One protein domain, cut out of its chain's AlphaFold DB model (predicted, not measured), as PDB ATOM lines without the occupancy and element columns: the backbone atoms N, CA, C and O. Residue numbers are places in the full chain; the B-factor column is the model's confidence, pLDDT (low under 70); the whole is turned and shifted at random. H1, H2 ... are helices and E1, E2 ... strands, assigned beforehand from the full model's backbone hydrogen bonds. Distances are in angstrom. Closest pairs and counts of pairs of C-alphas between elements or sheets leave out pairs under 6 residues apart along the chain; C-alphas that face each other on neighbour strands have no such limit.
ATOM      1  N   ASP A  12     148.220 115.154  64.477       91.00
ATOM      2  CA  ASP A  12     146.950 115.881  64.480       91.00
ATOM      3  C   ASP A  12     146.188 115.669  63.159       91.00
ATOM      4  O   ASP A  12     145.009 115.325  63.182       91.00
ATOM      5  N   ASP A  13     146.858 115.789  62.005       92.62
ATOM      6  CA  ASP A  13     146.236 115.558  60.689       92.62
ATOM      7  C   ASP A  13     145.733 114.114  60.537       92.62
ATOM      8  O   ASP A  13     144.646 113.877  59.999       92.62
ATOM      9  N   LEU A  14     146.512 113.140  61.024       92.56
ATOM     10  CA  LEU A  14     146.124 111.729  61.028       92.56
ATOM     11  C   LEU A  14     144.868 111.515  61.873       92.56
ATOM     12  O   LEU A  14     143.931 110.846  61.434       92.56
ATOM     13  N   GLN A  15     144.847 112.074  63.082       93.88
ATOM     14  CA  GLN A  15     143.716 111.936  63.985       93.88
ATOM     15  C   GLN A  15     142.471 112.623  63.418       93.88
ATOM     16  O   GLN A  15     141.404 112.016  63.401       93.88
ATOM     17  N   ILE A  16     142.599 113.839  62.877       95.62
ATOM     18  CA  ILE A  16     141.504 114.546  62.196       95.62
ATOM     19  C   ILE A  16     140.935 113.680  61.067       95.62
ATOM     20  O   ILE A  16     139.722 113.484  60.997       95.62
ATOM     21  N   SER A  17     141.799 113.110  60.226       95.81
ATOM     22  CA  SER A  17     141.382 112.239  59.119       95.81
ATOM     23  C   SER A  17     140.676 110.970  59.619       95.81
ATOM     24  O   SER A  17     139.680 110.536  59.041       95.81
ATOM     25  N   CYS A  18     141.150 110.387  60.725       96.06
ATOM     26  CA  CYS A  18     140.524 109.228  61.363       96.06
ATOM     27  C   CYS A  18     139.115 109.553  61.880       96.06
ATOM     28  O   CYS A  18     138.175 108.810  61.594       96.06
ATOM     29  N   PHE A  19     138.941 110.684  62.572       97.56
ATOM     30  CA  PHE A  19     137.624 111.110  63.049       97.56
ATOM     31  C   PHE A  19     136.679 111.446  61.892       97.56
ATOM     32  O   PHE A  19     135.524 111.043  61.931       97.56
ATOM     33  N   GLN A  20     137.159 112.073  60.816       98.12
ATOM     34  CA  GLN A  20     136.350 112.277  59.607       98.12
ATOM     35  C   GLN A  20     135.850 110.953  59.014       98.12
ATOM     36  O   GLN A  20     134.685 110.845  58.639       98.12
ATOM     37  N   TRP A  21     136.704 109.929  58.956       97.88
ATOM     38  CA  TRP A  21     136.288 108.601  58.511       97.88
ATOM     39  C   TRP A  21     135.265 107.966  59.466       97.88
ATOM     40  O   TRP A  21     134.272 107.409  59.004       97.88
ATOM     41  N   ILE A  22     135.454 108.102  60.782       97.88
ATOM     42  CA  ILE A  22     134.484 107.654  61.794       97.88
ATOM     43  C   ILE A  22     133.103 108.279  61.551       97.88
ATOM     44  O   ILE A  22     132.110 107.552  61.528       97.88
ATOM     45  N   GLU A  23     133.036 109.593  61.309       97.94
ATOM     46  CA  GLU A  23     131.779 110.291  61.000       97.94
ATOM     47  C   GLU A  23     131.081 109.696  59.769       97.94
ATOM     48  O   GLU A  23     129.877 109.441  59.801       97.94
ATOM     49  N   LEU A  24     131.843 109.441  58.700       98.31
ATOM     50  CA  LEU A  24     131.324 108.867  57.453       98.31
ATOM     51  C   LEU A  24     130.792 107.442  57.642       98.31
ATOM     52  O   LEU A  24     129.808 107.062  57.011       98.31
ATOM     53  N   MET A  25     131.432 106.657  58.509       98.25
ATOM     54  CA  MET A  25     131.084 105.254  58.745       98.25
ATOM     55  C   MET A  25     129.999 105.059  59.805       98.25
ATOM     56  O   MET A  25     129.380 103.991  59.853       98.25
ATOM     57  N   ARG A  26     129.733 106.071  60.640       97.56
ATOM     58  CA  ARG A  26     128.760 105.993  61.738       97.56
ATOM     59  C   ARG A  26     127.380 105.462  61.318       97.56
ATOM     60  O   ARG A  26     126.865 104.620  62.052       97.56
ATOM     61  N   PRO A  27     126.776 105.851  60.173       97.69
ATOM     62  CA  PRO A  27     125.454 105.342  59.796       97.69
ATOM     63  C   PRO A  27     125.405 103.818  59.620       97.69
ATOM     64  O   PRO A  27     124.389 103.198  59.914       97.69
ATOM     65  N   ALA A  28     126.504 103.213  59.159       98.19
ATOM     66  CA  ALA A  28     126.621 101.764  58.995       98.19
ATOM     67  C   ALA A  28     127.092 101.058  60.278       98.19
ATOM     68  O   ALA A  28     126.815  99.874  60.473       98.19
ATOM     69  N   HIS A  29     127.793 101.774  61.160       96.56
ATOM     70  CA  HIS A  29     128.373 101.238  62.388       96.56
ATOM     71  C   HIS A  29     128.049 102.145  63.589       96.56
ATOM     72  O   HIS A  29     128.893 102.948  63.997       96.56
ATOM     73  N   PRO A  30     126.865 101.995  64.213       95.44
ATOM     74  CA  PRO A  30     126.425 102.869  65.308       95.44
ATOM     75  C   PRO A  30     127.371 102.902  66.517       95.44
ATOM     76  O   PRO A  30     127.458 103.910  67.206       95.44
ATOM     77  N   ILE A  31     128.143 101.831  66.753       95.44
ATOM     78  CA  ILE A  31     129.145 101.778  67.833       95.44
ATOM     79  C   ILE A  31     130.182 102.909  67.745       95.44
ATOM     80  O   ILE A  31     130.710 103.338  68.769       95.44
ATOM     81  N   LEU A  32     130.449 103.420  66.538       96.69
ATOM     82  CA  LEU A  32     131.413 104.492  66.309       96.69
ATOM     83  C   LEU A  32     130.976 105.838  66.912       96.69
ATOM     84  O   LEU A  32     131.820 106.705  67.108       96.69
ATOM     85  N   GLU A  33     129.693 106.012  67.253       96.88
ATOM     86  CA  GLU A  33     129.188 107.184  67.987       96.88
ATOM     87  C   GLU A  33     129.891 107.383  69.338       96.88
ATOM     88  O   GLU A  33     130.048 108.509  69.799       96.88
ATOM     89  N   TRP A  34     130.360 106.296  69.950       96.94
ATOM     90  CA  TRP A  34     130.977 106.313  71.273       96.94
ATOM     91  C   TRP A  34     132.490 106.539  71.244       96.94
ATOM     92  O   TRP A  34     133.119 106.563  72.304       96.94
ATOM     93  N   ILE A  35     133.090 106.688  70.059       97.50
ATOM     94  CA  ILE A  35     134.517 106.989  69.940       97.50
ATOM     95  C   ILE A  35     134.760 108.463  70.269       97.50
ATOM     96  O   ILE A  35     134.170 109.354  69.663       97.50
ATOM     97  N   ILE A  36     135.686 108.718  71.193       96.75
ATOM     98  CA  ILE A  36     136.081 110.066  71.609       96.75
ATOM     99  C   ILE A  36     137.587 110.272  71.497       96.75
ATOM    100  O   ILE A  36     138.379 109.347  71.683       96.75
ATOM    101  N   HIS A  37     137.980 111.515  71.234       95.38
ATOM    102  CA  HIS A  37     139.356 111.951  71.424       95.38
ATOM    103  C   HIS A  37     139.588 112.282  72.900       95.38
ATOM    104  O   HIS A  37     138.764 112.948  73.534       95.38
ATOM    105  N   VAL A  38     140.736 111.869  73.433       92.94
ATOM    106  CA  VAL A  38     141.205 112.255  74.760       92.94
ATOM    107  C   VAL A  38     142.327 113.303  74.629       92.94
ATOM    108  O   VAL A  38     143.457 112.953  74.297       92.94
ATOM    109  N   PRO A  39     142.074 114.595  74.925       86.44
ATOM    110  CA  PRO A  39     143.029 115.687  74.695       86.44
ATOM    111  C   PRO A  39     144.109 115.778  75.790       86.44
ATOM    112  O   PRO A  39     144.258 116.784  76.495       86.44
ATOM    113  N   ASN A  40     144.872 114.699  75.963       82.31
ATOM    114  CA  ASN A  40     145.888 114.592  77.010       82.31
ATOM    115  C   ASN A  40     147.286 115.050  76.570       82.31
ATOM    116  O   ASN A  40     148.077 115.435  77.440       82.31
ATOM    117  N   GLY A  41     147.552 115.108  75.263       75.50
ATOM    118  CA  GLY A  41     148.780 115.644  74.668       75.50
ATOM    119  C   GLY A  41     148.806 117.173  74.501       75.50
ATOM    120  O   GLY A  41     147.915 117.898  74.946       75.50
ATOM    121  N   GLY A  42     149.866 117.671  73.855       77.50
ATOM    122  CA  GLY A  42     149.994 119.071  73.430       77.50
ATOM    123  C   GLY A  42     150.764 119.999  74.380       77.50
ATOM    124  O   GLY A  42     150.792 119.839  75.604       77.50
ATOM    125  N   LYS A  43     151.410 121.022  73.797       77.56
ATOM    126  CA  LYS A  43     152.065 122.096  74.559       77.56
ATOM    127  C   LYS A  43     151.001 123.012  75.154       77.56
ATOM    128  O   LYS A  43     150.154 123.538  74.443       77.56
ATOM    129  N   ARG A  44     151.086 123.249  76.460       84.75
ATOM    130  CA  ARG A  44     150.165 124.122  77.196       84.75
ATOM    131  C   ARG A  44     150.909 124.963  78.235       84.75
ATOM    132  O   ARG A  44     151.951 124.524  78.729       84.75
ATOM    133  N   PRO A  45     150.398 126.157  78.593       88.44
ATOM    134  CA  PRO A  45     150.979 126.968  79.661       88.44
ATOM    135  C   PRO A  45     151.046 126.188  80.982       88.44
ATOM    136  O   PRO A  45     150.142 125.410  81.297       88.44
ATOM    137  N   ARG A  46     152.087 126.424  81.794       81.75
ATOM    138  CA  ARG A  46     152.331 125.675  83.045       81.75
ATOM    139  C   ARG A  46     151.122 125.658  83.990       81.75
ATOM    140  O   ARG A  46     150.806 124.609  84.544       81.75
ATOM    141  N   GLY A  47     150.415 126.782  84.132       89.38
ATOM    142  CA  GLY A  47     149.216 126.868  84.978       89.38
ATOM    143  C   GLY A  47     148.069 125.970  84.498       89.38
ATOM    144  O   GLY A  47     147.437 125.287  85.302       89.38
ATOM    145  N   ALA A  48     147.854 125.895  83.181       88.50
ATOM    146  CA  ALA A  48     146.846 125.018  82.590       88.50
ATOM    147  C   ALA A  48     147.199 123.536  82.793       88.50
ATOM    148  O   ALA A  48     146.333 122.744  83.161       88.50
ATOM    149  N   ALA A  49     148.477 123.168  82.633       87.19
ATOM    150  CA  ALA A  49     148.951 121.808  82.894       87.19
ATOM    151  C   ALA A  49     148.759 121.396  84.367       87.19
ATOM    152  O   ALA A  49     148.309 120.283  84.635       87.19
ATOM    153  N   GLY A  50     149.046 122.298  85.314       90.12
ATOM    154  CA  GLY A  50     148.828 122.059  86.745       90.12
ATOM    155  C   GLY A  50     147.357 121.817  87.086       90.12
ATOM    156  O   GLY A  50     147.037 120.835  87.755       90.12
ATOM    157  N   LYS A  51     146.452 122.654  86.559       91.88
ATOM    158  CA  LYS A  51     145.001 122.478  86.733       91.88
ATOM    159  C   LYS A  51     144.515 121.150  86.151       91.88
ATOM    160  O   LYS A  51     143.788 120.431  86.820       91.88
ATOM    161  N   LEU A  52     144.934 120.794  84.937       89.12
ATOM    162  CA  LEU A  52     144.556 119.532  84.288       89.12
ATOM    163  C   LEU A  52     145.043 118.306  85.064       89.12
ATOM    164  O   LEU A  52     144.280 117.361  85.253       89.12
ATOM    165  N   LYS A  53     146.271 118.352  85.589       88.44
ATOM    166  CA  LYS A  53     146.785 117.305  86.478       88.44
ATOM    167  C   LYS A  53     145.941 117.185  87.753       88.44
ATOM    168  O   LYS A  53     145.617 116.074  88.152       88.44
ATOM    169  N   ALA A  54     145.538 118.308  88.356       93.19
ATOM    170  CA  ALA A  54     144.646 118.313  89.521       93.19
ATOM    171  C   ALA A  54     143.229 117.800  89.199       93.19
ATOM    172  O   ALA A  54     142.596 117.188  90.051       93.19
ATOM    173  N   MET A  55     142.754 117.994  87.964       92.69
ATOM    174  CA  MET A  55     141.495 117.425  87.463       92.69
ATOM    175  C   MET A  55     141.609 115.936  87.080       92.69
ATOM    176  O   MET A  55     140.616 115.342  86.676       92.69
ATOM    177  N   GLY A  56     142.791 115.320  87.216       90.81
ATOM    178  CA  GLY A  56     142.983 113.878  87.041       90.81
ATOM    179  C   GLY A  56     143.603 113.443  85.712       90.81
ATOM    180  O   GLY A  56     143.659 112.241  85.452       90.81
ATOM    181  N   VAL A  57     144.104 114.368  84.881       88.94
ATOM    182  CA  VAL A  57     144.857 113.998  83.670       88.94
ATOM    183  C   VAL A  57     146.095 113.186  84.053       88.94
ATOM    184  O   VAL A  57     146.897 113.605  84.894       88.94
ATOM    185  N   LYS A  58     146.265 112.033  83.399       86.12
ATOM    186  CA  LYS A  58     147.413 111.139  83.572       86.12
ATOM    187  C   LYS A  58     148.319 111.201  82.334       86.12
ATOM    188  O   LYS A  58     147.803 111.314  81.222       86.12
ATOM    189  N   PRO A  59     149.654 111.159  82.498       82.56
ATOM    190  CA  PRO A  59     150.562 111.004  81.364       82.56
ATOM    191  C   PRO A  59     150.349 109.638  80.695       82.56
ATOM    192  O   PRO A  59     149.971 108.684  81.372       82.56
ATOM    193  N   GLY A  60     150.592 109.555  79.385       79.62
ATOM    194  CA  GLY A  60     150.511 108.298  78.627       79.62
ATOM    195  C   GLY A  60     149.092 107.790  78.349       79.62
ATOM    196  O   GLY A  60     148.921 106.643  77.955       79.62
ATOM    197  N   VAL A  61     148.062 108.609  78.577       85.25
ATOM    198  CA  VAL A  61     146.705 108.255  78.149       85.25
ATOM    199  C   VAL A  61     146.607 108.384  76.634       85.25
ATOM    200  O   VAL A  61     146.979 109.421  76.092       85.25
ATOM    201  N   LEU A  62     146.063 107.337  76.020       90.19
ATOM    202  CA  LEU A  62     145.960 107.152  74.580       90.19
ATOM    203  C   LEU A  62     144.997 108.162  73.936       90.19
ATOM    204  O   LEU A  62     144.012 108.577  74.555       90.19
ATOM    205  N   ASP A  63     145.282 108.525  72.690       91.94
ATOM    206  CA  ASP A  63     144.605 109.589  71.940       91.94
ATOM    207  C   ASP A  63     143.109 109.356  71.678       91.94
ATOM    208  O   ASP A  63     142.321 110.308  71.667       91.94
ATOM    209  N   VAL A  64     142.710 108.102  71.448       95.50
ATOM    210  CA  VAL A  64     141.344 107.714  71.064       95.50
ATOM    211  C   VAL A  64     140.812 106.650  72.015       95.50
ATOM    212  O   VAL A  64     141.510 105.685  72.327       95.50
ATOM    213  N   LEU A  65     139.555 106.797  72.440       96.38
ATOM    214  CA  LEU A  65     138.878 105.871  73.345       96.38
ATOM    215  C   LEU A  65     137.491 105.489  72.816       96.38
ATOM    216  O   LEU A  65     136.678 106.352  72.506       96.38
ATOM    217  N   LEU A  66     137.208 104.189  72.807       97.12
ATOM    218  CA  LEU A  66     135.875 103.600  72.725       97.12
ATOM    219  C   LEU A  66     135.584 102.910  74.069       97.12
ATOM    220  O   LEU A  66     136.084 101.807  74.311       97.12
ATOM    221  N   PRO A  67     134.787 103.522  74.957       96.06
ATOM    222  CA  PRO A  67     134.548 103.021  76.307       96.06
ATOM    223  C   PRO A  67     133.411 101.985  76.347       96.06
ATOM    224  O   PRO A  67     132.612 101.975  77.281       96.06
ATOM    225  N   LEU A  68     133.302 101.142  75.316       96.38
ATOM    226  CA  LEU A  68     132.266 100.118  75.221       96.38
ATOM    227  C   LEU A  68     132.871  98.717  75.267       96.38
ATOM    228  O   LEU A  68     133.794  98.432  74.499       96.38
ATOM    229  N   PRO A  69     132.342  97.820  76.118       95.44
ATOM    230  CA  PRO A  69     132.834  96.462  76.180       95.44
ATOM    231  C   PRO A  69     132.469  95.700  74.908       95.44
ATOM    232  O   PRO A  69     131.349  95.787  74.402       95.44
ATOM    233  N   PHE A  70     133.413  94.908  74.409       92.44
ATOM    234  CA  PHE A  70     133.199  94.068  73.239       92.44
ATOM    235  C   PHE A  70     134.083  92.827  73.313       92.44
ATOM    236  O   PHE A  70     135.281  92.924  73.567       92.44
ATOM    237  N   ASN A  71     133.495  91.650  73.084       92.75
ATOM    238  CA  ASN A  71     134.210  90.372  72.997       92.75
ATOM    239  C   ASN A  71     135.188  90.095  74.167       92.75
ATOM    240  O   ASN A  71     136.337  89.718  73.951       92.75
ATOM    241  N   GLY A  72     134.749  90.330  75.408       94.94
ATOM    242  CA  GLY A  72     135.559  90.099  76.614       94.94
ATOM    243  C   GLY A  72     136.536  91.224  76.981       94.94
ATOM    244  O   GLY A  72     137.171  91.147  78.029       94.94
ATOM    245  N   TRP A  73     136.623  92.284  76.176       96.06
ATOM    246  CA  TRP A  73     137.401  93.489  76.475       96.06
ATOM    247  C   TRP A  73     136.508  94.572  77.083       96.06
ATOM    248  O   TRP A  73     135.342  94.689  76.712       96.06
ATOM    249  N   SER A  74     137.049  95.396  77.986       95.50
ATOM    250  CA  SER A  74     136.313  96.510  78.612       95.50
ATOM    251  C   SER A  74     136.163  97.749  77.719       95.50
ATOM    252  O   SER A  74     135.440  98.672  78.082       95.50
ATOM    253  N   GLY A  75     136.859  97.791  76.583       95.62
ATOM    254  CA  GLY A  75     136.925  98.942  75.692       95.62
ATOM    255  C   GLY A  75     138.055  98.802  74.679       95.62
ATOM    256  O   GLY A  75     138.826  97.841  74.721       95.62
ATOM    257  N   LEU A  76     138.164  99.788  73.797       95.31
ATOM    258  CA  LEU A  76     139.269  99.944  72.856       95.31
ATOM    259  C   LEU A  76     139.915 101.309  73.080       95.31
ATOM    260  O   LEU A  76     139.222 102.314  73.207       95.31
ATOM    261  N   ALA A  77     141.240 101.344  73.102       95.00
ATOM    262  CA  ALA A  77     142.000 102.580  73.147       95.00
ATOM    263  C   ALA A  77     143.138 102.520  72.122       95.00
ATOM    264  O   ALA A  77     143.736 101.461  71.925       95.00
ATOM    265  N   ILE A  78     143.394 103.636  71.439       93.19
ATOM    266  CA  ILE A  78     144.334 103.718  70.316       93.19
ATOM    267  C   ILE A  78     145.245 104.928  70.524       93.19
ATOM    268  O   ILE A  78     144.758 106.035  70.747       93.19
ATOM    269  N   GLU A  79     146.554 104.705  70.428       92.06
ATOM    270  CA  GLU A  79     147.566 105.759  70.303       92.06
ATOM    271  C   GLU A  79     147.847 106.007  68.822       92.06
ATOM    272  O   GLU A  79     148.184 105.072  68.087       92.06
TER     273      GLU A  79
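AT A GLANCE: This is residues 12 to 79 of the 89 residues of the protein "VRR-NUC domain-containing protein" of Halobellus sp. Atlit-31R (UniProt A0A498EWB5). A flat, loose model has the small E1-E2 hairpin near its middle, the corner of H1 and H2 toward one end and H3 far out at the other. The 68 printed residues include H1, H2, H3, E1 and E2 in that order, mostly helix, with an antiparallel sheet. The radius of gyration of the C-alphas is 14.3 A, the spans 43 by 29 by 15 A.

IN THESE COORDINATES: Find C-alpha 12 at (146.950, 115.881, 64.480), where H1, residues 12 to 25, begins its 19.9 A. Then come H2, 30 to 34, 8.3 A; H3, 46 to 54, 12.5 A; E1, 64 to 66, 7.0 A; and E2, 76 to 78, 6.8 A, ending at (144.334, 103.718, 70.316).

HOW THE PARTS SIT: H1, with residues 22 to 25 alone, only just touches H2, only at the corner, with 3 pairs of C-alphas within 8 A; the closest are those of Ile 22 and Leu 32, 6.3 A. H3 is apart from H1, H2 and E2. In the antiparallel hairpin E1 and E2, 172 degrees, look for N 66 and O 76, 2.8 A. Residues 36 to 37 pair antiparallel with 64 to 65 of E1. Each O i to N i+4 pair is within hydrogen-bond range in H1 and H3; H2 has 0 of 1, but 2 of 2 O i to N i+3.

THE WHOLE: The farthest C-alphas, Ala 28 and Gly 47, are 42.6 A apart. The printed part has no cut; the link H2 to H3 is long. No printed residue is under 70 pLDDT.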